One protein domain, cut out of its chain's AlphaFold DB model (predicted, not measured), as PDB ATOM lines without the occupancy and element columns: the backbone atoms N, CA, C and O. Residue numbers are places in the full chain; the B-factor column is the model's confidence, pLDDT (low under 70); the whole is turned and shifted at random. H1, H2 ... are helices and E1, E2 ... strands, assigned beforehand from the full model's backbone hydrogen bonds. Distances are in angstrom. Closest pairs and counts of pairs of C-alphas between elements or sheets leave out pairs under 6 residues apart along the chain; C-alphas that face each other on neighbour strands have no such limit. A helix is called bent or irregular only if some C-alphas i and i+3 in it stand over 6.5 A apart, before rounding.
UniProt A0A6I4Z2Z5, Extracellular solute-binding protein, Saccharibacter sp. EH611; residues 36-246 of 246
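What this domain is: This is residues 36 to 246 of the 246 residues of the protein "Extracellular solute-binding protein" of Saccharibacter sp. EH611 (UniProt A0A6I4Z2Z5). One strongly twisted sheet of seven strands runs through the domain, with the long strand E2 along it: E5, E3, E4 and E6 lie toward the end of E2, E7 and E1 toward its start. H3 packs on one face, with H4, H5 and H8 gathered round it and H1 farther along that face, while H6 and H7 lie on the opposite face. The printed part has 211 residues, with eight named helices and seven named strands in the order E1 H1 E2 H2 E3 H3 H4 H5 E4 H6 E5 H7 E6 E7 H8. The sheet is branched, with parallel and antiparallel pairs, and the class is mixed, helices and strands. The whole is compact, with a radius of gyration of the C-alphas of 18.0 A and spans of 55 by 45 by 32 A.

Where its parts are: E2, residues 64 to 75, is 32.8 A long, from C-alpha 64 at (44.680, -39.320, -15.984) to C-alpha 75 at (19.368, -32.384, -35.710). E7, residues 194 to 201, is 22.2 A long. The other strands are E1, residues 36 to 39, E3, 98 to 101, E4, 146 to 149, E5, 166 to 170, and E6, 185 to 187. H1 is residues 40 to 48, H2 85 to 88, H3 104 to 113, H4 119 to 126, H5 129 to 145 at 25.5 A, H6 152 to 160 and H7 171 to 179. H8, residues 226 to 244, is 23.1 A long, has a kink of 70 degrees near residue 233 and ends with C-alpha 244 at (11.398, -40.873, -12.922). Four helices are irregular: C-alphas 120 and 123 of H4 are 7.4 A apart, 141 and 144 of H5 8.0 A, 173 and 176 of H7 7.0 A, and 231 and 234 of H8 7.7 A.

How they stand to each other: E5 lies on one side of E2, antiparallel, with N 73 and O 167 at 2.8 A. On the other side lie E7, antiparallel, with N 68 and O 196 at 2.8 A, and E6, antiparallel, with N 74 and O 186 at 3.2 A. E1 is an edge strand antiparallel to E7, with N 199 and O 38 at 2.9 A. E3 is parallel to E5, with N 168 and O 99 at 2.9 A, and to E4, with N 147 and O 98 at 2.7 A; E3, H3 H4 H5, E4 form a strand-helix-strand unit, two parallel neighbour strands with helices between. H3, the hub, is on the sheet at a height of 8.0 A. It touches H5 about perpendicular, at 89 degrees, closest at the C-alphas of Ala 111 and Ala 135, 5.6 A. It touches H8 at 87 degrees, also about perpendicular, closest at the C-alphas of Ala 104 and Glu 237, 5.2 A. It touches H4 at a steep tilt of 58 degrees, closest at the C-alphas of Glu 109 and Ile 122, 6.4 A. H2 only grazes the sheet. H1 is on the same face as H3. H6 and H7, on the opposite face, touch at the C-alphas of Pro 152 and Ser 173, 5.6 A. In H1 and H6 every O i to N i+4 pair is within hydrogen-bond range; the figures are 5 of 6 in H3, 2 of 4 in H4, 11 of 13 in H5, 12 of 15 in H8 and 2 of 5 in H7, which has 4 of 6 O i to N i+3 pairs within range, while H2 is too short for an O i to N i+4 pair.

The domain as a whole: The C-alphas farthest apart, those of Pro 58 and Gln 93, are 55.2 A apart. The printed part has no cut. The long links are H1 to E2, 15 residues, and E7 to H8, 24 residues. The mean pLDDT of the printed part is 79.0; it is under 70 at residues 36 to 67, 178 to 185, 188 to 192 and 196 to 220.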
ATOM      1  N   VAL A  36      41.276 -50.779 -19.034       56.53
ATOM      2  CA  VAL A  36      39.922 -50.206 -18.995       56.53
ATOM      3  C   VAL A  36      40.012 -48.749 -18.565       56.53
ATOM      4  O   VAL A  36      40.882 -48.357 -17.792       56.53
ATOM      5  N   LEU A  37      39.100 -47.933 -19.089       58.00
ATOM      6  CA  LEU A  37      38.980 -46.533 -18.711       58.00
ATOM      7  C   LEU A  37      37.799 -46.354 -17.785       58.00
ATOM      8  O   LEU A  37      36.670 -46.717 -18.122       58.00
ATOM      9  N   VAL A  38      38.091 -45.786 -16.628       58.75
ATOM     10  CA  VAL A  38      37.134 -45.567 -15.551       58.75
ATOM     11  C   VAL A  38      37.137 -44.094 -15.167       58.75
ATOM     12  O   VAL A  38      38.130 -43.396 -15.357       58.75
ATOM     13  N   ASP A  39      36.002 -43.603 -14.680       62.25
ATOM     14  CA  ASP A  39      35.981 -42.347 -13.931       62.25
ATOM     15  C   ASP A  39      36.661 -42.533 -12.560       62.25
ATOM     16  O   ASP A  39      36.862 -43.659 -12.095       62.25
ATOM     17  N   GLU A  40      37.025 -41.424 -11.918       60.97
ATOM     18  CA  GLU A  40      37.705 -41.417 -10.616       60.97
ATOM     19  C   GLU A  40      36.867 -42.081  -9.516       60.97
ATOM     20  O   GLU A  40      37.393 -42.817  -8.691       60.97
ATOM     21  N   THR A  41      35.541 -41.894  -9.527       57.44
ATOM     22  CA  THR A  41      34.643 -42.506  -8.535       57.44
ATOM     23  C   THR A  41      34.746 -44.033  -8.567       57.44
ATOM     24  O   THR A  41      34.862 -44.683  -7.527       57.44
ATOM     25  N   ARG A  42      34.729 -44.629  -9.765       58.97
ATOM     26  CA  ARG A  42      34.916 -46.071  -9.957       58.97
ATOM     27  C   ARG A  42      36.341 -46.503  -9.667       58.97
ATOM     28  O   ARG A  42      36.513 -47.632  -9.213       58.97
ATOM     29  N   LEU A  43      37.330 -45.660  -9.947       62.97
ATOM     30  CA  LEU A  43      38.723 -45.939  -9.633       62.97
ATOM     31  C   LEU A  43      38.919 -46.070  -8.120       62.97
ATOM     32  O   LEU A  43      39.339 -47.134  -7.679       62.97
ATOM     33  N   ILE A  44      38.534 -45.052  -7.342       58.91
ATOM     34  CA  ILE A  44      38.702 -45.004  -5.880       58.91
ATOM     35  C   ILE A  44      38.003 -46.196  -5.223       58.91
ATOM     36  O   ILE A  44      38.651 -46.998  -4.556       58.91
ATOM     37  N   LEU A  45      36.707 -46.392  -5.500       62.47
ATOM     38  CA  LEU A  45      35.932 -47.478  -4.890       62.47
ATOM     39  C   LEU A  45      36.552 -48.856  -5.154       62.47
ATOM     40  O   LEU A  45      36.582 -49.712  -4.278       62.47
ATOM     41  N   ASN A  46      37.043 -49.105  -6.365       58.72
ATOM     42  CA  ASN A  46      37.601 -50.409  -6.710       58.72
ATOM     43  C   ASN A  46      39.086 -50.545  -6.332       58.72
ATOM     44  O   ASN A  46      39.538 -51.675  -6.155       58.72
ATOM     45  N   CYS A  47      39.825 -49.445  -6.165       61.91
ATOM     46  CA  CYS A  47      41.169 -49.456  -5.589       61.91
ATOM     47  C   CYS A  47      41.143 -49.778  -4.096       61.91
ATOM     48  O   CYS A  47      41.878 -50.668  -3.673       61.91
ATOM     49  N   ASP A  48      40.227 -49.176  -3.332       59.34
ATOM     50  CA  ASP A  48      40.039 -49.484  -1.905       59.34
ATOM     51  C   ASP A  48      39.668 -50.959  -1.681       59.34
ATOM     52  O   ASP A  48      40.047 -51.581  -0.690       59.34
ATOM     53  N   HIS A  49      38.960 -51.555  -2.644       60.81
ATOM     54  CA  HIS A  49      38.603 -52.973  -2.643       60.81
ATOM     55  C   HIS A  49      39.645 -53.893  -3.311       60.81
ATOM     56  O   HIS A  49      39.354 -55.070  -3.536       60.81
ATOM     57  N   GLY A  50      40.837 -53.389  -3.654       58.50
ATOM     58  CA  GLY A  50      41.943 -54.176  -4.218       58.50
ATOM     59  C   GLY A  50      41.687 -54.752  -5.617       58.50
ATOM     60  O   GLY A  50      42.392 -55.662  -6.051       58.50
ATOM     61  N   LYS A  51      40.669 -54.256  -6.329       57.44
ATOM     62  CA  LYS A  51      40.290 -54.729  -7.672       57.44
ATOM     63  C   LYS A  51      41.111 -54.088  -8.793       57.44
ATOM     64  O   LYS A  51      41.117 -54.616  -9.903       57.44
ATOM     65  N   PHE A  52      41.794 -52.979  -8.518       58.25
ATOM     66  CA  PHE A  52      42.633 -52.245  -9.471       58.25
ATOM     67  C   PHE A  52      44.069 -52.115  -8.953       58.25
ATOM     68  O   PHE A  52      44.276 -51.973  -7.750       58.25
ATOM     69  N   GLN A  53      45.056 -52.191  -9.856       54.44
ATOM     70  CA  GLN A  53      46.468 -52.046  -9.498       54.44
ATOM     71  C   GLN A  53      46.970 -50.606  -9.658       54.44
ATOM     72  O   GLN A  53      46.610 -49.938 -10.632       54.44
ATOM     73  N   PRO A  54      47.863 -50.146  -8.763       54.59
ATOM     74  CA  PRO A  54      48.580 -48.897  -8.953       54.59
ATOM     75  C   PRO A  54      49.521 -48.964 -10.157       54.59
ATOM     76  O   PRO A  54      50.255 -49.937 -10.321       54.59
ATOM     77  N   LEU A  55      49.523 -47.922 -10.990       49.56
ATOM     78  CA  LEU A  55      50.267 -47.931 -12.252       49.56
ATOM     79  C   LEU A  55      51.765 -47.633 -12.086       49.56
ATOM     80  O   LEU A  55      52.548 -48.060 -12.924       49.56
ATOM     81  N   HIS A  56      52.173 -46.898 -11.040       45.69
ATOM     82  CA  HIS A  56      53.566 -46.428 -10.893       45.69
ATOM     83  C   HIS A  56      54.082 -46.305  -9.441       45.69
ATOM     84  O   HIS A  56      55.279 -46.122  -9.238       45.69
ATOM     85  N   SER A  57      53.222 -46.397  -8.421       42.12
ATOM     86  CA  SER A  57      53.599 -46.303  -6.997       42.12
ATOM     87  C   SER A  57      52.607 -47.104  -6.154       42.12
ATOM     88  O   SER A  57      51.422 -47.030  -6.467       42.12
ATOM     89  N   PRO A  58      53.011 -47.794  -5.067       46.88
ATOM     90  CA  PRO A  58      52.105 -48.565  -4.205       46.88
ATOM     91  C   PRO A  58      50.940 -47.759  -3.605       46.88
ATOM     92  O   PRO A  58      50.010 -48.357  -3.072       46.88
ATOM     93  N   THR A  59      50.973 -46.428  -3.689       46.16
ATOM     94  CA  THR A  59      49.959 -45.529  -3.121       46.16
ATOM     95  C   THR A  59      49.012 -44.898  -4.140       46.16
ATOM     96  O   THR A  59      47.980 -44.380  -3.730       46.16
ATOM     97  N   ASN A  60      49.330 -44.903  -5.443       52.25
ATOM     98  CA  ASN A  60      48.610 -44.068  -6.414       52.25
ATOM     99  C   ASN A  60      48.060 -44.909  -7.577       52.25
ATOM    100  O   ASN A  60      48.788 -45.307  -8.489       52.25
ATOM    101  N   CYS A  61      46.746 -45.139  -7.549       55.56
ATOM    102  CA  CYS A  61      45.976 -45.762  -8.628       55.56
ATOM    103  C   CYS A  61      45.733 -44.854  -9.842       55.56
ATOM    104  O   CYS A  61      45.190 -45.290 -10.853       55.56
ATOM    105  N   GLU A  62      46.087 -43.580  -9.731       51.94
ATOM    106  CA  GLU A  62      45.640 -42.535 -10.639       51.94
ATOM    107  C   GLU A  62      46.702 -42.223 -11.692       51.94
ATOM    108  O   GLU A  62      47.768 -41.688 -11.392       51.94
ATOM    109  N   GLN A  63      46.384 -42.504 -12.956       52.66
ATOM    110  CA  GLN A  63      46.952 -41.756 -14.075       52.66
ATOM    111  C   GLN A  63      45.829 -41.225 -14.968       52.66
ATOM    112  O   GLN A  63      45.085 -42.033 -15.539       52.66
ATOM    113  N   PRO A  64      45.679 -39.892 -15.099       51.06
ATOM    114  CA  PRO A  64      44.680 -39.320 -15.984       51.06
ATOM    115  C   PRO A  64      45.012 -39.721 -17.421       51.06
ATOM    116  O   PRO A  64      46.064 -39.398 -17.965       51.06
ATOM    117  N   ALA A  65      44.098 -40.464 -18.026       54.12
ATOM    118  CA  ALA A  65      44.210 -40.963 -19.383       54.12
ATOM    119  C   ALA A  65      43.718 -39.948 -20.406       54.12
ATOM    120  O   ALA A  65      44.305 -39.795 -21.472       54.12
ATOM    121  N   ARG A  66      42.559 -39.341 -20.121       60.81
ATOM    122  CA  ARG A  66      41.839 -38.418 -21.008       60.81
ATOM    123  C   ARG A  66      40.630 -37.814 -20.299       60.81
ATOM    124  O   ARG A  66      40.203 -38.321 -19.270       60.81
ATOM    125  N   TYR A  67      39.989 -36.837 -20.929       67.62
ATOM    126  CA  TYR A  67      38.675 -36.344 -20.518       67.62
ATOM    127  C   TYR A  67      37.563 -36.987 -21.357       67.62
ATOM    128  O   TYR A  67      37.672 -37.105 -22.581       67.62
ATOM    129  N   ALA A  68      36.494 -37.435 -20.701       73.19
ATOM    130  CA  ALA A  68      35.227 -37.733 -21.357       73.19
ATOM    131  C   ALA A  68      34.382 -36.465 -21.378       73.19
ATOM    132  O   ALA A  68      34.168 -35.868 -20.333       73.19
ATOM    133  N   GLU A  69      33.908 -36.078 -22.557       78.81
ATOM    134  CA  GLU A  69      33.100 -34.876 -22.755       78.81
ATOM    135  C   GLU A  69      31.663 -35.259 -23.109       78.81
ATOM    136  O   GLU A  69      31.431 -36.043 -24.042       78.81
ATOM    137  N   ASP A  70      30.712 -34.652 -22.409       87.25
ATOM    138  CA  ASP A  70      29.287 -34.732 -22.700       87.25
ATOM    139  C   ASP A  70      28.846 -33.444 -23.384       87.25
ATOM    140  O   ASP A  70      28.872 -32.359 -22.817       87.25
ATOM    141  N   ILE A  71      28.466 -33.555 -24.647       88.25
ATOM    142  CA  ILE A  71      28.276 -32.415 -25.543       88.25
ATOM    143  C   ILE A  71      26.814 -32.261 -25.940       88.25
ATOM    144  O   ILE A  71      26.060 -33.239 -25.949       88.25
ATOM    145  N   LEU A  72      26.436 -31.054 -26.366       90.62
ATOM    146  CA  LEU A  72      25.182 -30.868 -27.084       90.62
ATOM    147  C   LEU A  72      25.311 -31.437 -28.496       90.62
ATOM    148  O   LEU A  72      26.286 -31.184 -29.207       90.62
ATOM    149  N   VAL A  73      24.288 -32.177 -28.899       91.19
ATOM    150  CA  VAL A  73      24.087 -32.701 -30.247       91.19
ATOM    151  C   VAL A  73      22.697 -32.301 -30.696       91.19
ATOM    152  O   VAL A  73      21.759 -32.327 -29.898       91.19
ATOM    153  N   TRP A  74      22.542 -31.936 -31.963       92.12
ATOM    154  CA  TRP A  74      21.236 -31.592 -32.507       92.12
ATOM    155  C   TRP A  74      21.043 -32.076 -33.935       92.12
ATOM    156  O   TRP A  74      22.002 -32.369 -34.652       92.12
ATOM    157  N   ASP A  75      19.771 -32.141 -34.331       91.56
ATOM    158  CA  ASP A  75      19.368 -32.384 -35.710       91.56
ATOM    159  C   ASP A  75      19.487 -31.090 -36.530       91.56
ATOM    160  O   ASP A  75      18.596 -30.239 -36.518       91.56
ATOM    161  N   GLN A  76      20.591 -30.944 -37.259       87.31
ATOM    162  CA  GLN A  76      20.887 -29.779 -38.090       87.31
ATOM    163  C   GLN A  76      19.877 -29.579 -39.233       87.31
ATOM    164  O   GLN A  76      19.693 -28.455 -39.694       87.31
ATOM    165  N   ALA A  77      19.169 -30.633 -39.659       87.62
ATOM    166  CA  ALA A  77      18.108 -30.500 -40.660       87.62
ATOM    167  C   ALA A  77      16.866 -29.786 -40.100       87.62
ATOM    168  O   ALA A  77      16.057 -29.265 -40.863       87.62
ATOM    169  N   ARG A  78      16.711 -29.765 -38.772       89.19
ATOM    170  CA  ARG A  78      15.599 -29.118 -38.062       89.19
ATOM    171  C   ARG A  78      16.026 -27.858 -37.311       89.19
ATOM    172  O   ARG A  78      15.178 -27.029 -36.999       89.19
ATOM    173  N   LEU A  79      17.315 -27.731 -37.006       89.81
ATOM    174  CA  LEU A  79      17.915 -26.599 -36.312       89.81
ATOM    175  C   LEU A  79      19.256 -26.245 -36.968       89.81
ATOM    176  O   LEU A  79      20.298 -26.829 -36.685       89.81
ATOM    177  N   ASN A  80      19.221 -25.262 -37.856       85.62
ATOM    178  CA  ASN A  80      20.367 -24.814 -38.650       85.62
ATOM    179  C   ASN A  80      21.370 -23.946 -37.867       85.62
ATOM    180  O   ASN A  80      22.496 -23.761 -38.324       85.62
ATOM    181  N   THR A  81      20.996 -23.447 -36.686       85.88
ATOM    182  CA  THR A  81      21.872 -22.675 -35.796       85.88
ATOM    183  C   THR A  81      22.315 -23.496 -34.583       85.88
ATOM    184  O   THR A  81      21.459 -24.094 -33.932       85.88
ATOM    185  N   PRO A  82      23.607 -23.485 -34.206       86.56
ATOM    186  CA  PRO A  82      24.076 -24.176 -33.008       86.56
ATOM    187  C   PRO A  82      23.334 -23.755 -31.728       86.56
ATOM    188  O   PRO A  82      23.394 -22.574 -31.372       86.56
ATOM    189  N   PRO A  83      22.666 -24.685 -31.018       89.69
ATOM    190  CA  PRO A  83      22.021 -24.381 -29.752       89.69
ATOM    191  C   PRO A  83      23.045 -24.158 -28.639       89.69
ATOM    192  O   PRO A  83      24.120 -24.764 -28.605       89.69
ATOM    193  N   LYS A  84      22.666 -23.317 -27.682       90.25
ATOM    194  CA  LYS A  84      23.349 -23.125 -26.400       90.25
ATOM    195  C   LYS A  84      22.735 -24.028 -25.329       90.25
ATOM    196  O   LYS A  84      21.677 -24.625 -25.516       90.25
ATOM    197  N   TRP A  85      23.357 -24.089 -24.155       91.12
ATOM    198  CA  TRP A  85      22.834 -24.871 -23.027       91.12
ATOM    199  C   TRP A  85      21.423 -24.451 -22.601       91.12
ATOM    200  O   TRP A  85      20.622 -25.308 -22.242       91.12
ATOM    201  N   GLN A  86      21.080 -23.166 -22.699       92.69
ATOM    202  CA  GLN A  86      19.737 -22.667 -22.389       92.69
ATOM    203  C   GLN A  86      18.679 -23.164 -23.393       92.69
ATOM    204  O   GLN A  86      17.538 -23.438 -23.017       92.69
ATOM    205  N   ASP A  87      19.065 -23.360 -24.656       94.19
ATOM    206  CA  ASP A  87      18.173 -23.805 -25.734       94.19
ATOM    207  C   ASP A  87      17.683 -25.248 -25.540       94.19
ATOM    208  O   ASP A  87      16.610 -25.637 -26.020       94.19
ATOM    209  N   LEU A  88      18.426 -26.033 -24.753       94.44
ATOM    210  CA  LEU A  88      18.027 -27.376 -24.347       94.44
ATOM    211  C   LEU A  88      16.672 -27.366 -23.618       94.44
ATOM    212  O   LEU A  88      15.850 -28.244 -23.878       94.44
ATOM    213  N   TRP A  89      16.402 -26.347 -22.794       95.69
ATOM    214  CA  TRP A  89      15.135 -26.174 -22.067       95.69
ATOM    215  C   TRP A  89      14.102 -25.304 -22.800       95.69
ATOM    216  O   TRP A  89      12.943 -25.241 -22.390       95.69
ATOM    217  N   ASN A  90      14.482 -24.658 -23.903       95.00
ATOM    218  CA  ASN A  90      13.625 -23.743 -24.655       95.00
ATOM    219  C   ASN A  90      12.708 -24.487 -25.646       95.00
ATOM    220  O   ASN A  90      12.813 -24.345 -26.863       95.00
ATOM    221  N   VAL A  91      11.811 -25.328 -25.131       95.44
ATOM    222  CA  VAL A  91      10.898 -26.141 -25.960       95.44
ATOM    223  C   VAL A  91       9.838 -25.317 -26.692       95.44
ATOM    224  O   VAL A  91       9.288 -25.792 -27.682       95.44
ATOM    225  N   VAL A  92       9.565 -24.093 -26.228       93.81
ATOM    226  CA  VAL A  92       8.597 -23.181 -26.852       93.81
ATOM    227  C   VAL A  92       9.141 -22.643 -28.173       93.81
ATOM    228  O   VAL A  92       8.449 -22.704 -29.183       93.81
ATOM    229  N   GLN A  93      10.384 -22.151 -28.185       94.25
ATOM    230  CA  GLN A  93      10.997 -21.628 -29.412       94.25
ATOM    231  C   GLN A  93      11.605 -22.739 -30.275       94.25
ATOM    232  O   GLN A  93      11.660 -22.610 -31.493       94.25
ATOM    233  N   LEU A  94      12.048 -23.837 -29.655       95.19
ATOM    234  CA  LEU A  94      12.691 -24.966 -30.327       95.19
ATOM    235  C   LEU A  94      11.893 -26.258 -30.080       95.19
ATOM    236  O   LEU A  94      12.343 -27.132 -29.320       95.19
ATOM    237  N   PRO A  95      10.704 -26.401 -30.697       95.19
ATOM    238  CA  PRO A  95       9.803 -27.515 -30.438       95.19
ATOM    239  C   PRO A  95      10.416 -28.851 -30.863       95.19
ATOM    240  O   PRO A  95      10.768 -29.091 -32.020       95.19
ATOM    241  N   GLY A  96      10.529 -29.769 -29.905       95.25
ATOM    242  CA  GLY A  96      11.019 -31.115 -30.165       95.25
ATOM    243  C   GLY A  96      11.436 -31.860 -28.908       95.25
ATOM    244  O   GLY A  96      11.674 -31.269 -27.856       95.25
ATOM    245  N   LYS A  97      11.562 -33.181 -29.035       97.88
ATOM    246  CA  LYS A  97      12.064 -34.040 -27.959       97.88
ATOM    247  C   LYS A  97      13.507 -33.684 -27.591       97.88
ATOM    248  O   LYS A  97      14.253 -33.184 -28.436       97.88
ATOM    249  N   ARG A  98      13.887 -33.944 -26.341       97.50
ATOM    250  CA  ARG A  98      15.231 -33.747 -25.792       97.50
ATOM    251  C   ARG A  98      15.834 -35.063 -25.348       97.50
ATOM    252  O   ARG A  98      15.119 -35.856 -24.754       97.50
ATOM    253  N   ALA A  99      17.115 -35.297 -25.603       97.00
ATOM    254  CA  ALA A  99      17.790 -36.492 -25.095       97.00
ATOM    255  C   ALA A  99      18.669 -36.180 -23.883       97.00
ATOM    256  O   ALA A  99      19.520 -35.295 -23.950       97.00
ATOM    257  N   LEU A 100      18.472 -36.923 -22.793       97.75
ATOM    258  CA  LEU A 100      19.235 -36.791 -21.550       97.75
ATOM    259  C   LEU A 100      19.659 -38.169 -21.004       97.75
ATOM    260  O   LEU A 100      18.954 -39.162 -21.241       97.75
ATOM    261  N   PRO A 101      20.787 -38.236 -20.270       96.44
ATOM    262  CA  PRO A 101      21.208 -39.443 -19.569       96.44
ATOM    263  C   PRO A 101      20.191 -39.843 -18.501       96.44
ATOM    264  O   PRO A 101      19.636 -39.011 -17.791       96.44
ATOM    265  N   LYS A 102      19.952 -41.143 -18.346       97.00
ATOM    266  CA  LYS A 102      19.045 -41.692 -17.331       97.00
ATOM    267  C   LYS A 102      19.753 -41.892 -15.981       97.00
ATOM    268  O   LYS A 102      19.727 -42.988 -15.428       97.00
ATOM    269  N   SER A 103      20.371 -40.838 -15.465       96.31
ATOM    270  CA  SER A 103      21.045 -40.793 -14.156       96.31
ATOM    271  C   SER A 103      20.868 -39.420 -13.518       96.31
ATOM    272  O   SER A 103      20.724 -38.434 -14.239       96.31
ATOM    273  N   ALA A 104      20.900 -39.334 -12.186       97.06
ATOM    274  CA  ALA A 104      20.963 -38.049 -11.492       97.06
ATOM    275  C   ALA A 104      22.276 -37.335 -11.821       97.06
ATOM    276  O   ALA A 104      22.266 -36.143 -12.136       97.06
ATOM    277  N   ARG A 105      23.384 -38.091 -11.804       94.81
ATOM    278  CA  ARG A 105      24.688 -37.612 -12.261       94.81
ATOM    279  C   ARG A 105      24.599 -37.133 -13.698       94.81
ATOM    280  O   ARG A 105      23.950 -37.787 -14.519       94.81
ATOM    281  N   LEU A 106      25.251 -36.008 -13.980       93.75
ATOM    282  CA  LEU A 106      25.221 -35.254 -15.233       93.75
ATOM    283  C   LEU A 106      23.876 -34.550 -15.496       93.75
ATOM    284  O   LEU A 106      23.865 -33.383 -15.880       93.75
ATOM    285  N   THR A 107      22.733 -35.198 -15.261       97.50
ATOM    286  CA  THR A 107      21.412 -34.601 -15.528       97.50
ATOM    287  C   THR A 107      21.090 -33.425 -14.608       97.50
ATOM    288  O   THR A 107      20.549 -32.423 -15.079       97.50
ATOM    289  N   LEU A 108      21.400 -33.523 -13.309       98.12
ATOM    290  CA  LEU A 108      21.151 -32.426 -12.365       98.12
ATOM    291  C   LEU A 108      22.050 -31.220 -12.661       98.12
ATOM    292  O   LEU A 108      21.589 -30.080 -12.596       98.12
ATOM    293  N   GLU A 109      23.303 -31.462 -13.037       96.88
ATOM    294  CA  GLU A 109      24.235 -30.427 -13.471       96.88
ATOM    295  C   GLU A 109      23.750 -29.722 -14.733       96.88
ATOM    296  O   GLU A 109      23.690 -28.494 -14.757       96.88
ATOM    297  N   ILE A 110      23.347 -30.483 -15.756       96.00
ATOM    298  CA  ILE A 110      22.809 -29.932 -17.004       96.00
ATOM    299  C   ILE A 110      21.559 -29.093 -16.723       96.00
ATOM    300  O   ILE A 110      21.429 -28.007 -17.277       96.00
ATOM    301  N   ALA A 111      20.659 -29.552 -15.848       97.50
ATOM    302  CA  ALA A 111      19.446 -28.807 -15.515       97.50
ATOM    303  C   ALA A 111      19.756 -27.417 -14.929       97.50
ATOM    304  O   ALA A 111      19.111 -26.436 -15.301       97.50
ATOM    305  N   LEU A 112      20.763 -27.322 -14.054       97.12
ATOM    306  CA  LEU A 112      21.223 -26.050 -13.485       97.12
ATOM    307  C   LEU A 112      22.008 -25.210 -14.502       97.12
ATOM    308  O   LEU A 112      21.821 -23.995 -14.574       97.12
ATOM    309  N   LEU A 113      22.849 -25.843 -15.320       94.12
ATOM    310  CA  LEU A 113      23.618 -25.174 -16.370       94.12
ATOM    311  C   LEU A 113      22.696 -24.532 -17.419       94.12
ATOM    312  O   LEU A 113      22.875 -23.371 -17.789       94.12
ATOM    313  N   SER A 114      21.666 -25.257 -17.855       93.56
ATOM    314  CA  SER A 114      20.617 -24.765 -18.754       93.56
ATOM    315  C   SER A 114      19.748 -23.675 -18.127       93.56
ATOM    316  O   SER A 114      19.086 -22.936 -18.852       93.56
ATOM    317  N   ASP A 115      19.746 -23.548 -16.800       95.25
ATOM    318  CA  ASP A 115      19.109 -22.446 -16.074       95.25
ATOM    319  C   ASP A 115      20.038 -21.232 -15.867       95.25
ATOM    320  O   ASP A 115      19.649 -20.222 -15.292       95.25
ATOM    321  N   GLY A 116      21.275 -21.296 -16.369       92.25
ATOM    322  CA  GLY A 116      22.234 -20.193 -16.294       92.25
ATOM    323  C   GLY A 116      23.040 -20.144 -14.997       92.25
ATOM    324  O   GLY A 116      23.762 -19.171 -14.773       92.25
ATOM    325  N   VAL A 117      22.976 -21.183 -14.155       94.12
ATOM    326  CA  VAL A 117      23.902 -21.313 -13.024       94.12
ATOM    327  C   VAL A 117      25.330 -21.422 -13.578       94.12
ATOM    328  O   VAL A 117      25.595 -22.305 -14.397       94.12
ATOM    329  N   PRO A 118      26.272 -20.557 -13.151       90.12
ATOM    330  CA  PRO A 118      27.655 -20.637 -13.610       90.12
ATOM    331  C   PRO A 118      28.275 -21.998 -13.261       90.12
ATOM    332  O   PRO A 118      28.039 -22.468 -12.142       90.12
ATOM    333  N   PRO A 119      29.117 -22.596 -14.130       87.19
ATOM    334  CA  PRO A 119      29.745 -23.896 -13.875       87.19
ATOM    335  C   PRO A 119      30.377 -24.008 -12.483       87.19
ATOM    336  O   PRO A 119      30.116 -24.961 -11.754       87.19
ATOM    337  N   GLN A 120      31.094 -22.967 -12.042       87.38
ATOM    338  CA  GLN A 120      31.800 -22.955 -10.753       87.38
ATOM    339  C   GLN A 120      30.857 -22.906  -9.531       87.38
ATOM    340  O   GLN A 120      31.296 -23.036  -8.388       87.38
ATOM    341  N   ARG A 121      29.552 -22.676  -9.736       91.81
ATOM    342  CA  ARG A 121      28.527 -22.613  -8.680       91.81
ATOM    343  C   ARG A 121      27.593 -23.821  -8.666       91.81
ATOM    344  O   ARG A 121      26.780 -23.918  -7.744       91.81
ATOM    345  N   ILE A 122      27.694 -24.734  -9.634       94.81
ATOM    346  CA  ILE A 122      26.780 -25.879  -9.752       94.81
ATOM    347  C   ILE A 122      26.859 -26.771  -8.509       94.81
ATOM    348  O   ILE A 122      25.840 -26.960  -7.848       94.81
ATOM    349  N   TYR A 123      28.049 -27.215  -8.097       95.00
ATOM    350  CA  TYR A 123      28.177 -28.083  -6.917       95.00
ATOM    351  C   TYR A 123      27.855 -27.382  -5.601       95.00
ATOM    352  O   TYR A 123      27.202 -27.969  -4.744       95.00
ATOM    353  N   ARG A 124      28.174 -26.086  -5.464       95.69
ATOM    354  CA  ARG A 124      27.714 -25.285  -4.312       95.69
ATOM    355  C   ARG A 124      26.188 -25.225  -4.230       95.69
ATOM    356  O   ARG A 124      25.626 -25.222  -3.142       95.69
ATOM    357  N   THR A 125      25.518 -25.185  -5.380       96.81
ATOM    358  CA  THR A 125      24.055 -25.213  -5.456       96.81
ATOM    359  C   THR A 125      23.534 -26.601  -5.077       96.81
ATOM    360  O   THR A 125      22.680 -26.706  -4.194       96.81
ATOM    361  N   LEU A 126      24.085 -27.665  -5.672       97.62
ATOM    362  CA  LEU A 126      23.700 -29.057  -5.406       97.62
ATOM    363  C   LEU A 126      24.008 -29.526  -3.975       97.62
ATOM    364  O   LEU A 126      23.334 -30.425  -3.483       97.62
ATOM    365  N   ALA A 127      24.942 -28.883  -3.273       95.81
ATOM    366  CA  ALA A 127      25.214 -29.133  -1.857       95.81
ATOM    367  C   ALA A 127      24.064 -28.702  -0.923       95.81
ATOM    368  O   ALA A 127      24.072 -29.024   0.263       95.81
ATOM    369  N   THR A 128      23.057 -27.982  -1.430       97.69
ATOM    370  CA  THR A 128      21.911 -27.513  -0.638       97.69
ATOM    371  C   THR A 128      20.615 -28.210  -1.046       97.69
ATOM    372  O   THR A 128      20.349 -28.437  -2.228       97.69
ATOM    373  N   SER A 129      19.731 -28.468  -0.078       96.69
ATOM    374  CA  SER A 129      18.402 -29.044  -0.340       96.69
ATOM    375  C   SER A 129      17.571 -28.188  -1.307       96.69
ATOM    376  O   SER A 129      16.898 -28.727  -2.191       96.69
ATOM    377  N   ARG A 130      17.670 -26.857  -1.185       97.50
ATOM    378  CA  ARG A 130      17.042 -25.879  -2.085       97.50
ATOM    379  C   ARG A 130      17.579 -25.989  -3.511       97.50
ATOM    380  O   ARG A 130      16.784 -25.985  -4.445       97.50
ATOM    381  N   GLY A 131      18.894 -26.094  -3.695       97.50
ATOM    382  CA  GLY A 131      19.492 -26.211  -5.024       97.50
ATOM    383  C   GLY A 131      19.175 -27.541  -5.706       97.50
ATOM    384  O   GLY A 131      18.867 -27.560  -6.895       97.50
ATOM    385  N   VAL A 132      19.119 -28.640  -4.951       98.12
ATOM    386  CA  VAL A 132      18.628 -29.923  -5.477       98.12
ATOM    387  C   VAL A 132      17.157 -29.815  -5.884       98.12
ATOM    388  O   VAL A 132      16.790 -30.234  -6.979       98.12
ATOM    389  N   ALA A 133      16.300 -29.226  -5.041       98.19
ATOM    390  CA  ALA A 133      14.892 -29.011  -5.381       98.19
ATOM    391  C   ALA A 133      14.726 -28.151  -6.645       98.19
ATOM    392  O   ALA A 133      13.876 -28.453  -7.479       98.19
ATOM    393  N   HIS A 134      15.576 -27.138  -6.815       98.06
ATOM    394  CA  HIS A 134      15.614 -26.310  -8.011       98.06
ATOM    395  C   HIS A 134      15.932 -27.124  -9.279       98.06
ATOM    396  O   HIS A 134      15.189 -27.039 -10.256       98.06
ATOM    397  N   ALA A 135      16.963 -27.976  -9.248       98.19
ATOM    398  CA  ALA A 135      17.312 -28.839 -10.380       98.19
ATOM    399  C   ALA A 135      16.161 -29.791 -10.766       98.19
ATOM    400  O   ALA A 135      15.824 -29.920 -11.943       98.19
ATOM    401  N   PHE A 136      15.497 -30.408  -9.782       98.25
ATOM    402  CA  PHE A 136      14.330 -31.262 -10.041       98.25
ATOM    403  C   PHE A 136      13.137 -30.485 -10.608       98.25
ATOM    404  O   PHE A 136      12.485 -30.981 -11.520       98.25
ATOM    405  N   HIS A 137      12.889 -29.259 -10.138       97.69
ATOM    406  CA  HIS A 137      11.835 -28.415 -10.699       97.69
ATOM    407  C   HIS A 137      12.095 -28.081 -12.175       97.69
ATOM    408  O   HIS A 137      11.181 -28.122 -12.997       97.69
ATOM    409  N   ARG A 138      13.353 -27.815 -12.546       96.81
ATOM    410  CA  ARG A 138      13.730 -27.658 -13.958       96.81
ATOM    411  C   ARG A 138      13.462 -28.939 -14.745       96.81
ATOM    412  O   ARG A 138      12.893 -28.868 -15.832       96.81
ATOM    413  N   LEU A 139      13.798 -30.109 -14.206       97.69
ATOM    414  CA  LEU A 139      13.487 -31.384 -14.861       97.69
ATOM    415  C   LEU A 139      11.977 -31.618 -15.027       97.69
ATOM    416  O   LEU A 139      11.572 -32.132 -16.069       97.69
ATOM    417  N   ASP A 140      11.144 -31.204 -14.068       97.38
ATOM    418  CA  ASP A 140       9.680 -31.284 -14.180       97.38
ATOM    419  C   ASP A 140       9.158 -30.516 -15.401       97.38
ATOM    420  O   ASP A 140       8.331 -31.036 -16.149       97.38
ATOM    421  N   GLN A 141       9.698 -29.320 -15.656       96.00
ATOM    422  CA  GLN A 141       9.312 -28.487 -16.802       96.00
ATOM    423  C   GLN A 141       9.622 -29.156 -18.150       96.00
ATOM    424  O   GLN A 141       8.896 -28.955 -19.124       96.00
ATOM    425  N   LEU A 142      10.689 -29.958 -18.222       96.75
ATOM    426  CA  LEU A 142      11.115 -30.608 -19.464       96.75
ATOM    427  C   LEU A 142      10.549 -32.022 -19.635       96.75
ATOM    428  O   LEU A 142      10.499 -32.523 -20.758       96.75
ATOM    429  N   ARG A 143      10.098 -32.658 -18.548       96.00
ATOM    430  CA  ARG A 143       9.697 -34.073 -18.458       96.00
ATOM    431  C   ARG A 143       8.969 -34.643 -19.687       96.00
ATOM    432  O   ARG A 143       9.451 -35.651 -20.208       96.00
ATOM    433  N   PRO A 144       7.871 -34.053 -20.210       96.19
ATOM    434  CA  PRO A 144       7.130 -34.644 -21.335       96.19
ATOM    435  C   PRO A 144       7.917 -34.662 -22.657       96.19
ATOM    436  O   PRO A 144       7.558 -35.371 -23.606       96.19
ATOM    437  N   TYR A 145       9.004 -33.900 -22.742       97.62
ATOM    438  CA  TYR A 145       9.848 -33.802 -23.923       97.62
ATOM    439  C   TYR A 145      11.072 -34.720 -23.860       97.62
ATOM    440  O   TYR A 145      11.725 -34.887 -24.887       97.62
ATOM    441  N   ILE A 146      11.376 -35.344 -22.719       98.00
ATOM    442  CA  ILE A 146      12.620 -36.105 -22.551       98.00
ATOM    443  C   ILE A 146      12.511 -37.506 -23.162       98.00
ATOM    444  O   ILE A 146      11.536 -38.232 -22.971       98.00
ATOM    445  N   VAL A 147      13.562 -37.900 -23.871       97.62
ATOM    446  CA  VAL A 147      13.871 -39.263 -24.284       97.62
ATOM    447  C   VAL A 147      15.141 -39.678 -23.554       97.62
ATOM    448  O   VAL A 147      16.169 -39.005 -23.621       97.62
ATOM    449  N   TRP A 148      15.068 -40.790 -22.837       97.56
ATOM    450  CA  TRP A 148      16.148 -41.231 -21.964       97.56
ATOM    451  C   TRP A 148      17.091 -42.195 -22.675       97.56
ATOM    452  O   TRP A 148      16.650 -43.182 -23.275       97.56
ATOM    453  N   TRP A 149      18.392 -41.967 -22.522       96.56
ATOM    454  CA  TRP A 149      19.413 -42.959 -22.839       96.56
ATOM    455  C   TRP A 149      20.151 -43.391 -21.573       96.56
ATOM    456  O   TRP A 149      20.397 -42.609 -20.668       96.56
ATOM    457  N   ASP A 150      20.481 -44.670 -21.507       94.50
ATOM    458  CA  ASP A 150      21.184 -45.330 -20.397       94.50
ATOM    459  C   ASP A 150      22.561 -45.847 -20.836       94.50
ATOM    460  O   ASP A 150      23.410 -46.165 -20.009       94.50
ATOM    461  N   THR A 151      22.802 -45.903 -22.149       93.06
ATOM    462  CA  THR A 151      24.064 -46.327 -22.746       93.06
ATOM    463  C   THR A 151      24.479 -45.378 -23.876       93.06
ATOM    464  O   THR A 151      23.616 -44.862 -24.600       93.06
ATOM    465  N   PRO A 152      25.792 -45.186 -24.112       88.38
ATOM    466  CA  PRO A 152      26.269 -44.352 -25.218       88.38
ATOM    467  C   PRO A 152      25.815 -44.857 -26.600       88.38
ATOM    468  O   PRO A 152      25.577 -44.070 -27.513       88.38
ATOM    469  N   SER A 153      25.662 -46.175 -26.771       90.50
ATOM    470  CA  SER A 153      25.142 -46.763 -28.013       90.50
ATOM    471  C   SER A 153      23.675 -46.403 -28.252       90.50
ATOM    472  O   SER A 153      23.321 -46.051 -29.374       90.50
ATOM    473  N   LYS A 154      22.838 -46.404 -27.207       94.38
ATOM    474  CA  LYS A 154      21.437 -45.971 -27.303       94.38
ATOM    475  C   LYS A 154      21.313 -44.482 -27.612       94.38
ATOM    476  O   LYS A 154      20.487 -44.113 -28.435       94.38
ATOM    477  N   ALA A 155      22.156 -43.634 -27.017       92.75
ATOM    478  CA  ALA A 155      22.195 -42.207 -27.350       92.75
ATOM    479  C   ALA A 155      22.436 -41.988 -28.856       92.75
ATOM    480  O   ALA A 155      21.745 -41.203 -29.504       92.75
ATOM    481  N   ARG A 156      23.381 -42.742 -29.425       90.19
ATOM    482  CA  ARG A 156      23.695 -42.722 -30.858       90.19
ATOM    483  C   ARG A 156      22.543 -43.219 -31.722       90.19
ATOM    484  O   ARG A 156      22.236 -42.583 -32.721       90.19
ATOM    485  N   ASP A 157      21.918 -44.328 -31.344       91.44
ATOM    486  CA  ASP A 157      20.769 -44.891 -32.059       91.44
ATOM    487  C   ASP A 157      19.586 -43.910 -32.087       91.44
ATOM    488  O   ASP A 157      19.033 -43.634 -33.150       91.44
ATOM    489  N   LEU A 158      19.259 -43.294 -30.944       93.19
ATOM    490  CA  LEU A 158      18.238 -42.246 -30.859       93.19
ATOM    491  C   LEU A 158      18.541 -41.076 -31.801       93.19
ATOM    492  O   LEU A 158      17.634 -40.558 -32.453       93.19
ATOM    493  N   MET A 159      19.811 -40.680 -31.895       88.81
ATOM    494  CA  MET A 159      20.243 -39.611 -32.788       88.81
ATOM    495  C   MET A 159      20.126 -40.014 -34.266       88.81
ATOM    496  O   MET A 159      19.591 -39.257 -35.071       88.81
ATOM    497  N   GLN A 160      20.569 -41.221 -34.630       88.25
ATOM    498  CA  GLN A 160      20.467 -41.747 -35.998       88.25
ATOM    499  C   GLN A 160      19.010 -41.872 -36.456       88.25
ATOM    500  O   GLN A 160      18.694 -41.589 -37.609       88.25
ATOM    501  N   LYS A 161      18.113 -42.225 -35.532       91.00
ATOM    502  CA  LYS A 161      16.661 -42.264 -35.745       91.00
ATOM    503  C   LYS A 161      15.995 -40.886 -35.697       91.00
ATOM    504  O   LYS A 161      14.778 -40.810 -35.834       91.00
ATOM    505  N   LYS A 162      16.757 -39.806 -35.472       91.00
ATOM    506  CA  LYS A 162      16.254 -38.430 -35.314       91.00
ATOM    507  C   LYS A 162      15.153 -38.310 -34.249       91.00
ATOM    508  O   LYS A 162      14.222 -37.515 -34.370       91.00
ATOM    509  N   ALA A 163      15.258 -39.106 -33.182       93.94
ATOM    510  CA  ALA A 163      14.245 -39.218 -32.130       93.94
ATOM    511  C   ALA A 163      14.175 -37.988 -31.201       93.94
ATOM    512  O   ALA A 163      13.252 -37.870 -30.394       93.94
ATOM    513  N   PHE A 164      15.135 -37.067 -31.299       95.25
ATOM    514  CA  PHE A 164      15.184 -35.818 -30.542       95.25
ATOM    515  C   PHE A 164      15.728 -34.668 -31.395       95.25
ATOM    516  O   PHE A 164      16.394 -34.898 -32.400       95.25
ATOM    517  N   LEU A 165      15.406 -33.431 -31.007       94.94
ATOM    518  CA  LEU A 165      15.907 -32.220 -31.663       94.94
ATOM    519  C   LEU A 165      17.269 -31.805 -31.103       94.94
ATOM    520  O   LEU A 165      18.181 -31.559 -31.877       94.94
ATOM    521  N   ILE A 166      17.386 -31.723 -29.774       95.00
ATOM    522  CA  ILE A 166      18.611 -31.353 -29.048       95.00
ATOM    523  C   ILE A 166      18.829 -32.387 -27.947       95.00
ATOM    524  O   ILE A 166      17.878 -32.776 -27.273       95.00
ATOM    525  N   GLY A 167      20.051 -32.849 -27.748       94.19
ATOM    526  CA  GLY A 167      20.367 -33.832 -26.725       94.19
ATOM    527  C   GLY A 167      21.765 -33.662 -26.175       94.19
ATOM    528  O   GLY A 167      22.625 -33.083 -26.830       94.19
ATOM    529  N   VAL A 168      21.985 -34.194 -24.979       94.56
ATOM    530  CA  VAL A 168      23.319 -34.308 -24.394       94.56
ATOM    531  C   VAL A 168      23.795 -35.736 -24.554       94.56
ATOM    532  O   VAL A 168      23.066 -36.669 -24.207       94.56
ATOM    533  N   THR A 169      24.988 -35.915 -25.118       91.19
ATOM    534  CA  THR A 169      25.544 -37.247 -25.374       91.19
ATOM    535  C   THR A 169      27.063 -37.276 -25.193       91.19
ATOM    536  O   THR A 169      27.720 -36.261 -25.444       91.19
ATOM    537  N   PRO A 170      27.651 -38.445 -24.885       88.62
ATOM    538  CA  PRO A 170      29.100 -38.577 -24.841       88.62
ATOM    539  C   PRO A 170      29.693 -38.386 -26.240       88.62
ATOM    540  O   PRO A 170      29.368 -39.150 -27.160       88.62
ATOM    541  N   ARG A 171      30.627 -37.442 -26.409       84.62
ATOM    542  CA  ARG A 171      31.246 -37.105 -27.710       84.62
ATOM    543  C   ARG A 171      31.749 -38.340 -28.460       84.62
ATOM    544  O   ARG A 171      31.475 -38.507 -29.648       84.62
ATOM    545  N   ARG A 172      32.436 -39.255 -27.767       82.50
ATOM    546  CA  ARG A 172      33.008 -40.478 -28.366       82.50
ATOM    547  C   ARG A 172      31.951 -41.366 -29.030       82.50
ATOM    548  O   ARG A 172      32.243 -42.032 -30.021       82.50
ATOM    549  N   SER A 173      30.732 -41.382 -28.497       83.06
ATOM    550  CA  SER A 173      29.640 -42.175 -29.065       83.06
ATOM    551  C   SER A 173      29.139 -41.623 -30.399       83.06
ATOM    552  O   SER A 173      28.634 -42.386 -31.217       83.06
ATOM    553  N   MET A 174      29.347 -40.332 -30.661       83.88
ATOM    554  CA  MET A 174      28.876 -39.667 -31.874       83.88
ATOM    555  C   MET A 174      29.900 -39.680 -33.007       83.88
ATOM    556  O   MET A 174      29.501 -39.625 -34.166       83.88
ATOM    557  N   VAL A 175      31.195 -39.854 -32.710       78.94
ATOM    558  CA  VAL A 175      32.273 -39.860 -33.721       78.94
ATOM    559  C   VAL A 175      31.987 -40.798 -34.906       78.94
ATOM    560  O   VAL A 175      32.164 -40.372 -36.045       78.94
ATOM    561  N   PRO A 176      31.507 -42.047 -34.722       75.44
ATOM    562  CA  PRO A 176      31.208 -42.899 -35.875       75.44
ATOM    563  C   PRO A 176      30.012 -42.416 -36.703       75.44
ATOM    564  O   PRO A 176      30.012 -42.617 -37.911       75.44
ATOM    565  N   SER A 177      29.038 -41.738 -36.085       70.69
ATOM    566  CA  SER A 177      27.912 -41.130 -36.805       70.69
ATOM    567  C   SER A 177      28.307 -39.868 -37.579       70.69
ATOM    568  O   SER A 177      27.577 -39.482 -38.477       70.69
ATOM    569  N   MET A 178      29.447 -39.237 -37.267       65.69
ATOM    570  CA  MET A 178      29.987 -38.122 -38.063       65.69
ATOM    571  C   MET A 178      30.618 -38.592 -39.377       65.69
ATOM    572  O   MET A 178      30.691 -37.835 -40.339       65.69
ATOM    573  N   LYS A 179      31.142 -39.825 -39.401       62.25
ATOM    574  CA  LYS A 179      31.836 -40.387 -40.570       62.25
ATOM    575  C   LYS A 179      30.869 -40.939 -41.609       62.25
ATOM    576  O   LYS A 179      31.216 -41.022 -42.782       62.25
ATOM    577  N   THR A 180      29.678 -41.344 -41.181       57.53
ATOM    578  CA  THR A 180      28.596 -41.726 -42.082       57.53
ATOM    579  C   THR A 180      27.837 -40.454 -42.452       57.53
ATOM    580  O   THR A 180      27.497 -39.662 -41.584       57.53
ATOM    581  N   SER A 181      27.610 -40.210 -43.740       49.97
ATOM    582  CA  SER A 181      27.087 -38.962 -44.328       49.97
ATOM    583  C   SER A 181      25.643 -38.580 -43.940       49.97
ATOM    584  O   SER A 181      24.975 -37.854 -44.677       49.97
ATOM    585  N   ASN A 182      25.149 -39.004 -42.772       54.34
ATOM    586  CA  ASN A 182      23.963 -38.439 -42.133       54.34
ATOM    587  C   ASN A 182      24.288 -37.016 -41.646       54.34
ATOM    588  O   ASN A 182      24.472 -36.754 -40.461       54.34
ATOM    589  N   ALA A 183      24.355 -36.096 -42.608       54.81
ATOM    590  CA  ALA A 183      24.803 -34.707 -42.510       54.81
ATOM    591  C   ALA A 183      23.921 -33.794 -41.639       54.81
ATOM    592  O   ALA A 183      24.092 -32.580 -41.645       54.81
ATOM    593  N   SER A 184      22.965 -34.353 -40.896       59.38
ATOM    594  CA  SER A 184      22.117 -33.595 -39.984       59.38
ATOM    595  C   SER A 184      22.611 -33.645 -38.539       59.38
ATOM    596  O   SER A 184      21.840 -33.360 -37.634       59.38
ATOM    597  N   LEU A 185      23.859 -34.051 -38.299       67.25
ATOM    598  CA  LEU A 185      24.444 -34.159 -36.966       67.25
ATOM    599  C   LEU A 185      25.510 -33.095 -36.779       67.25
ATOM    600  O   LEU A 185      26.529 -33.108 -37.466       67.25
ATOM    601  N   PHE A 186      25.302 -32.228 -35.796       70.50
ATOM    602  CA  PHE A 186      26.323 -31.280 -35.383       70.50
ATOM    603  C   PHE A 186      26.466 -31.299 -33.863       70.50
ATOM    604  O   PHE A 186      25.531 -31.613 -33.124       70.50
ATOM    605  N   MET A 187      27.691 -31.043 -33.418       72.25
ATOM    606  CA  MET A 187      28.134 -31.124 -32.032       72.25
ATOM    607  C   MET A 187      28.594 -29.746 -31.562       72.25
ATOM    608  O   MET A 187      29.262 -29.032 -32.309       72.25
ATOM    609  N   SER A 188      28.273 -29.364 -30.327       64.81
ATOM    610  CA  SER A 188      28.720 -28.073 -29.802       64.81
ATOM    611  C   SER A 188      30.246 -28.005 -29.695       64.81
ATOM    612  O   SER A 188      30.940 -29.019 -29.546       64.81
ATOM    613  N   GLY A 189      30.770 -26.775 -29.724       59.53
ATOM    614  CA  GLY A 189      32.134 -26.485 -29.279       59.53
ATOM    615  C   GLY A 189      32.341 -26.828 -27.796       59.53
ATOM    616  O   GLY A 189      31.441 -27.321 -27.121       59.53
ATOM    617  N   THR A 190      33.539 -26.568 -27.277       55.72
ATOM    618  CA  THR A 190      33.958 -26.960 -25.914       55.72
ATOM    619  C   THR A 190      33.462 -26.032 -24.798       55.72
ATOM    620  O   THR A 190      33.651 -26.324 -23.620       55.72
ATOM    621  N   ALA A 191      32.834 -24.899 -25.132       57.94
ATOM    622  CA  ALA A 191      32.375 -23.936 -24.136       57.94
ATOM    623  C   ALA A 191      31.236 -24.515 -23.280       57.94
ATOM    624  O   ALA A 191      30.195 -24.913 -23.809       57.94
ATOM    625  N   TYR A 192      31.419 -24.500 -21.954       63.44
ATOM    626  CA  TYR A 192      30.450 -25.006 -20.972       63.44
ATOM    627  C   TYR A 192      30.144 -26.499 -21.085       63.44
ATOM    628  O   TYR A 192      29.168 -26.959 -20.510       63.44
ATOM    629  N   THR A 193      30.980 -27.258 -21.794       75.06
ATOM    630  CA  THR A 193      30.846 -28.709 -21.928       75.06
ATOM    631  C   THR A 193      31.163 -29.398 -20.601       75.06
ATOM    632  O   THR A 193      32.280 -29.222 -20.097       75.06
ATOM    633  N   PRO A 194      30.218 -30.170 -20.027       74.88
ATOM    634  CA  PRO A 194      30.515 -31.072 -18.932       74.88
ATOM    635  C   PRO A 194      31.576 -32.091 -19.334       74.88
ATOM    636  O   PRO A 194      31.488 -32.708 -20.399       74.88
ATOM    637  N   TYR A 195      32.576 -32.282 -18.485       73.88
ATOM    638  CA  TYR A 195      33.610 -33.282 -18.689       73.88
ATOM    639  C   TYR A 195      33.905 -34.049 -17.406       73.88
ATOM    640  O   TYR A 195      33.743 -33.542 -16.303       73.88
ATOM    641  N   THR A 196      34.356 -35.288 -17.550       64.50
ATOM    642  CA  THR A 196      34.867 -36.101 -16.442       64.50
ATOM    643  C   THR A 196      36.282 -36.551 -16.783       64.50
ATOM    644  O   THR A 196      36.518 -37.051 -17.888       64.50
ATOM    645  N   ALA A 197      37.223 -36.405 -15.850       60.41
ATOM    646  CA  ALA A 197      38.532 -37.034 -15.974       60.41
ATOM    647  C   ALA A 197      38.378 -38.565 -15.980       60.41
ATOM    648  O   ALA A 197      37.701 -39.148 -15.132       60.41
ATOM    649  N   GLN A 198      38.969 -39.215 -16.977       52.47
ATOM    650  CA  GLN A 198      39.055 -40.666 -17.069       52.47
ATOM    651  C   GLN A 198      40.482 -41.094 -16.790       52.47
ATOM    652  O   GLN A 198      41.430 -40.495 -17.297       52.47
ATOM    653  N   PHE A 199      40.614 -42.178 -16.047       56.28
ATOM    654  CA  PHE A 199      41.885 -42.734 -15.625       56.28
ATOM    655  C   PHE A 199      42.069 -44.095 -16.279       56.28
ATOM    656  O   PHE A 199      41.112 -44.873 -16.400       56.28
ATOM    657  N   TRP A 200      43.288 -44.365 -16.743       52.56
ATOM    658  CA  TRP A 200      43.653 -45.717 -17.142       52.56
ATOM    659  C   TRP A 200      43.736 -46.538 -15.867       52.56
ATOM    660  O   TRP A 200      44.341 -46.111 -14.890       52.56
ATOM    661  N   THR A 201      43.136 -47.720 -15.880       49.31
ATOM    662  CA  THR A 201      43.422 -48.732 -14.875       49.31
ATOM    663  C   THR A 201      43.737 -50.039 -15.580       49.31
ATOM    664  O   THR A 201      43.114 -50.408 -16.585       49.31
ATOM    665  N   ILE A 202      44.765 -50.706 -15.080       50.62
ATOM    666  CA  ILE A 202      45.174 -52.024 -15.532       50.62
ATOM    667  C   ILE A 202      44.594 -53.023 -14.530       50.62
ATOM    668  O   ILE A 202      44.845 -52.945 -13.324       50.62
ATOM    669  N   LEU A 203      43.791 -53.964 -15.030       44.94
ATOM    670  CA  LEU A 203      43.521 -55.194 -14.291       44.94
ATOM    671  C   LEU A 203      44.853 -55.919 -14.127       44.94
ATOM    672  O   LEU A 203      45.597 -56.006 -15.099       44.94
ATOM    673  N   ARG A 204      45.132 -56.383 -12.906       35.34
ATOM    674  CA  ARG A 204      46.426 -56.918 -12.476       35.34
ATOM    675  C   ARG A 204      47.209 -57.615 -13.603       35.34
ATOM    676  O   ARG A 204      46.714 -58.584 -14.167       35.34
ATOM    677  N   GLU A 205      48.420 -57.095 -13.839       35.06
ATOM    678  CA  GLU A 205      49.447 -57.516 -14.817       35.06
ATOM    679  C   GLU A 205      49.273 -57.045 -16.277       35.06
ATOM    680  O   GLU A 205      48.956 -57.818 -17.173       35.06
ATOM    681  N   ALA A 206      49.598 -55.775 -16.550       37.41
ATOM    682  CA  ALA A 206      50.007 -55.314 -17.885       37.41
ATOM    683  C   ALA A 206      50.884 -54.049 -17.794       37.41
ATOM    684  O   ALA A 206      50.780 -53.282 -16.840       37.41
ATOM    685  N   ASN A 207      51.729 -53.817 -18.804       34.75
ATOM    686  CA  ASN A 207      52.545 -52.607 -18.958       34.75
ATOM    687  C   ASN A 207      51.833 -51.613 -19.891       34.75
ATOM    688  O   ASN A 207      51.383 -52.010 -20.968       34.75
ATOM    689  N   ALA A 208      51.749 -50.335 -19.510       38.59
ATOM    690  CA  ALA A 208      51.123 -49.282 -20.315       38.59
ATOM    691  C   ALA A 208      52.158 -48.329 -20.927       38.59
ATOM    692  O   ALA A 208      53.028 -47.814 -20.231       38.59
ATOM    693  N   ALA A 209      52.006 -48.056 -22.224       34.59
ATOM    694  CA  ALA A 209      52.633 -46.942 -22.924       34.59
ATOM    695  C   ALA A 209      51.555 -46.141 -23.681       34.59
ATOM    696  O   ALA A 209      50.596 -46.722 -24.189       34.59
ATOM    697  N   ASP A 210      51.778 -44.824 -23.741       31.42
ATOM    698  CA  ASP A 210      51.091 -43.767 -24.505       31.42
ATOM    699  C   ASP A 210      49.679 -43.321 -24.082       31.42
ATOM    700  O   ASP A 210      48.713 -43.967 -24.457       31.42
ATOM    701  N   VAL A 211      49.559 -42.130 -23.454       35.38
ATOM    702  CA  VAL A 211      48.642 -41.016 -23.836       35.38
ATOM    703  C   VAL A 211      49.141 -39.684 -23.217       35.38
ATOM    704  O   VAL A 211      49.532 -39.640 -22.055       35.38
ATOM    705  N   SER A 212      49.120 -38.589 -23.991       37.19
ATOM    706  CA  SER A 212      49.561 -37.231 -23.610       37.19
ATOM    707  C   SER A 212      48.489 -36.423 -22.831       37.19
ATOM    708  O   SER A 212      47.342 -36.382 -23.279       37.19
ATOM    709  N   PRO A 213      48.837 -35.722 -21.726       40.34
ATOM    710  CA  PRO A 213      47.895 -35.032 -20.826       40.34
ATOM    711  C   PRO A 213      47.420 -33.624 -21.262       40.34
ATOM    712  O   PRO A 213      46.733 -32.944 -20.503       40.34
ATOM    713  N   ASN A 214      47.729 -33.146 -22.469       40.06
ATOM    714  CA  ASN A 214      47.655 -31.706 -22.768       40.06
ATOM    715  C   ASN A 214      46.410 -31.253 -23.560       40.06
ATOM    716  O   ASN A 214      46.541 -30.695 -24.648       40.06
ATOM    717  N   THR A 215      45.200 -31.427 -23.015       44.84
ATOM    718  CA  THR A 215      44.052 -30.595 -23.449       44.84
ATOM    719  C   THR A 215      43.885 -29.444 -22.452       44.84
ATOM    720  O   THR A 215      43.645 -29.729 -21.280       44.84
ATOM    721  N   PRO A 216      44.014 -28.167 -22.863       44.16
ATOM    722  CA  PRO A 216      43.802 -27.040 -21.960       44.16
ATOM    723  C   PRO A 216      42.356 -27.046 -21.454       44.16
ATOM    724  O   PRO A 216      41.423 -26.835 -22.232       44.16
ATOM    725  N   ILE A 217      42.165 -27.294 -20.158       54.16
ATOM    726  CA  ILE A 217      40.869 -27.116 -19.502       54.16
ATOM    727  C   ILE A 217      40.609 -25.610 -19.454       54.16
ATOM    728  O   ILE A 217      41.363 -24.855 -18.847       54.16
ATOM    729  N   SER A 218      39.564 -25.153 -20.139       56.84
ATOM    730  CA  SER A 218      39.130 -23.759 -20.049       56.84
ATOM    731  C   SER A 218      38.316 -23.557 -18.771       56.84
ATOM    732  O   SER A 218      37.432 -24.364 -18.498       56.84
ATOM    733  N   ASP A 219      38.486 -22.421 -18.080       59.56
ATOM    734  CA  ASP A 219      37.660 -21.988 -16.929       59.56
ATOM    735  C   ASP A 219      36.142 -21.982 -17.195       59.56
ATOM    736  O   ASP A 219      35.327 -21.822 -16.283       59.56
ATOM    737  N   ARG A 220      35.743 -22.097 -18.466       65.44
ATOM    738  CA  ARG A 220      34.349 -22.164 -18.903       65.44
ATOM    739  C   ARG A 220      33.793 -23.582 -18.958       65.44
ATOM    740  O   ARG A 220      32.599 -23.703 -19.184       65.44
ATOM    741  N   MET A 221      34.604 -24.626 -18.823       73.31
ATOM    742  CA  MET A 221      34.135 -26.014 -18.812       73.31
ATOM    743  C   MET A 221      33.543 -26.376 -17.445       73.31
ATOM    744  O   MET A 221      33.844 -25.737 -16.438       73.31
ATOM    745  N   LEU A 222      32.670 -27.384 -17.416       83.50
ATOM    746  CA  LEU A 222      32.114 -27.911 -16.172       83.50
ATOM    747  C   LEU A 222      32.767 -29.256 -15.869       83.50
ATOM    748  O   LEU A 222      32.494 -30.236 -16.552       83.50
ATOM    749  N   GLU A 223      33.604 -29.318 -14.845       83.88
ATOM    750  CA  GLU A 223      34.080 -30.604 -14.341       83.88
ATOM    751  C   GLU A 223      32.955 -31.320 -13.604       83.88
ATOM    752  O   GLU A 223      32.285 -30.700 -12.785       83.88
ATOM    753  N   ILE A 224      32.745 -32.607 -13.871       87.50
ATOM    754  CA  ILE A 224      31.852 -33.428 -13.063       87.50
ATOM    755  C   ILE A 224      32.592 -33.865 -11.795       87.50
ATOM    756  O   ILE A 224      33.450 -34.743 -11.850       87.50
ATOM    757  N   ASP A 225      32.234 -33.261 -10.662       86.19
ATOM    758  CA  ASP A 225      32.911 -33.420  -9.372       86.19
ATOM    759  C   ASP A 225      32.715 -34.833  -8.800       86.19
ATOM    760  O   ASP A 225      31.654 -35.196  -8.276       86.19
ATOM    761  N   ASN A 226      33.763 -35.649  -8.904       80.94
ATOM    762  CA  ASN A 226      33.756 -37.023  -8.415       80.94
ATOM    763  C   ASN A 226      33.617 -37.104  -6.890       80.94
ATOM    764  O   ASN A 226      32.980 -38.041  -6.408       80.94
ATOM    765  N   HIS A 227      34.154 -36.134  -6.145       84.19
ATOM    766  CA  HIS A 227      34.081 -36.094  -4.687       84.19
ATOM    767  C   HIS A 227      32.664 -35.765  -4.202       84.19
ATOM    768  O   HIS A 227      32.148 -36.386  -3.274       84.19
ATOM    769  N   PHE A 228      31.976 -34.842  -4.871       89.94
ATOM    770  CA  PHE A 228      30.563 -34.597  -4.605       89.94
ATOM    771  C   PHE A 228      29.739 -35.879  -4.810       89.94
ATOM    772  O   PHE A 228      28.916 -36.257  -3.968       89.94
ATOM    773  N   TRP A 229      29.966 -36.583  -5.921       90.62
ATOM    774  CA  TRP A 229      29.184 -37.771  -6.253       90.62
ATOM    775  C   TRP A 229      29.503 -38.990  -5.383       90.62
ATOM    776  O   TRP A 229      28.581 -39.757  -5.117       90.62
ATOM    777  N   THR A 230      30.727 -39.172  -4.878       85.06
ATOM    778  CA  THR A 230      31.021 -40.272  -3.934       85.06
ATOM    779  C   THR A 230      30.188 -40.166  -2.657       85.06
ATOM    780  O   THR A 230      29.722 -41.183  -2.148       85.06
ATOM    781  N   VAL A 231      29.934 -38.946  -2.176       90.19
ATOM    782  CA  VAL A 231      29.152 -38.700  -0.955       90.19
ATOM    783  C   VAL A 231      27.644 -38.695  -1.229       90.19
ATOM    784  O   VAL A 231      26.864 -39.275  -0.472       90.19
ATOM    785  N   HIS A 232      27.203 -38.041  -2.308       94.06
ATOM    786  CA  HIS A 232      25.783 -37.738  -2.515       94.06
ATOM    787  C   HIS A 232      25.048 -38.686  -3.477       94.06
ATOM    788  O   HIS A 232      23.809 -38.681  -3.485       94.06
ATOM    789  N   ALA A 233      25.755 -39.514  -4.263       92.56
ATOM    790  CA  ALA A 233      25.130 -40.369  -5.278       92.56
ATOM    791  C   ALA A 233      24.007 -41.269  -4.739       92.56
ATOM    792  O   ALA A 233      22.936 -41.248  -5.346       92.56
ATOM    793  N   PRO A 234      24.152 -42.004  -3.613       94.69
ATOM    794  CA  PRO A 234      23.102 -42.923  -3.167       94.69
ATOM    795  C   PRO A 234      21.753 -42.230  -2.944       94.69
ATOM    796  O   PRO A 234      20.708 -42.735  -3.352       94.69
ATOM    797  N   VAL A 235      21.773 -41.034  -2.349       96.50
ATOM    798  CA  VAL A 235      20.564 -40.258  -2.046       96.50
ATOM    799  C   VAL A 235      19.998 -39.605  -3.308       96.50
ATOM    800  O   VAL A 235      18.788 -39.666  -3.549       96.50
ATOM    801  N   LEU A 236      20.849 -38.975  -4.120       97.50
ATOM    802  CA  LEU A 236      20.408 -38.247  -5.310       97.50
ATOM    803  C   LEU A 236      19.915 -39.184  -6.415       97.50
ATOM    804  O   LEU A 236      18.884 -38.894  -7.023       97.50
ATOM    805  N   GLU A 237      20.572 -40.324  -6.626       97.44
ATOM    806  CA  GLU A 237      20.130 -41.339  -7.588       97.44
ATOM    807  C   GLU A 237      18.829 -42.011  -7.139       97.44
ATOM    808  O   GLU A 237      17.909 -42.164  -7.942       97.44
ATOM    809  N   ALA A 238      18.673 -42.329  -5.847       97.69
ATOM    810  CA  ALA A 238      17.408 -42.856  -5.329       97.69
ATOM    811  C   ALA A 238      16.255 -41.855  -5.521       97.69
ATOM    812  O   ALA A 238      15.163 -42.225  -5.969       97.69
ATOM    813  N   ARG A 239      16.505 -40.569  -5.244       97.81
ATOM    814  CA  ARG A 239      15.533 -39.494  -5.475       97.81
ATOM    815  C   ARG A 239      15.203 -39.339  -6.957       97.81
ATOM    816  O   ARG A 239      14.029 -39.196  -7.293       97.81
ATOM    817  N   PHE A 240      16.195 -39.400  -7.838       98.06
ATOM    818  CA  PHE A 240      15.995 -39.336  -9.285       98.06
ATOM    819  C   PHE A 240      15.206 -40.536  -9.812       98.06
ATOM    820  O   PHE A 240      14.259 -40.365 -10.574       98.06
ATOM    821  N   ALA A 241      15.496 -41.744  -9.332       97.38
ATOM    822  CA  ALA A 241      14.742 -42.946  -9.669       97.38
ATOM    823  C   ALA A 241      13.289 -42.895  -9.165       97.38
ATOM    824  O   ALA A 241      12.383 -43.409  -9.823       97.38
ATOM    825  N   ALA A 242      13.035 -42.297  -7.998       97.44
ATOM    826  CA  ALA A 242      11.677 -42.029  -7.525       97.44
ATOM    827  C   ALA A 242      10.978 -40.971  -8.395       97.44
ATOM    828  O   ALA A 242       9.833 -41.163  -8.796       97.44
ATOM    829  N   TRP A 243      11.683 -39.893  -8.740       96.94
ATOM    830  CA  TRP A 243      11.186 -38.844  -9.625       96.94
ATOM    831  C   TRP A 243      10.824 -39.382 -11.016       96.94
ATOM    832  O   TRP A 243       9.753 -39.061 -11.520       96.94
ATOM    833  N   LEU A 244      11.645 -40.253 -11.612       94.94
ATOM    834  CA  LEU A 244      11.398 -40.873 -12.922       94.94
ATOM    835  C   LEU A 244      10.122 -41.726 -12.983       94.94
ATOM    836  O   LEU A 244       9.587 -41.919 -14.069       94.94
ATOM    837  N   ARG A 245       9.653 -42.254 -11.846       93.88
ATOM    838  CA  ARG A 245       8.491 -43.157 -11.767       93.88
ATOM    839  C   ARG A 245       7.146 -42.454 -11.567       93.88
ATOM    840  O   ARG A 245       6.123 -43.119 -11.670       93.88
ATOM    841  N   ARG A 246       7.161 -41.164 -11.225       88.44
ATOM    842  CA  ARG A 246       5.952 -40.342 -11.060       88.44
ATOM    843  C   ARG A 246       5.222 -40.105 -12.379       88.44
ATOM    844  O   ARG A 246       3.997 -39.922 -12.313       88.44
TER     845      ARG A 246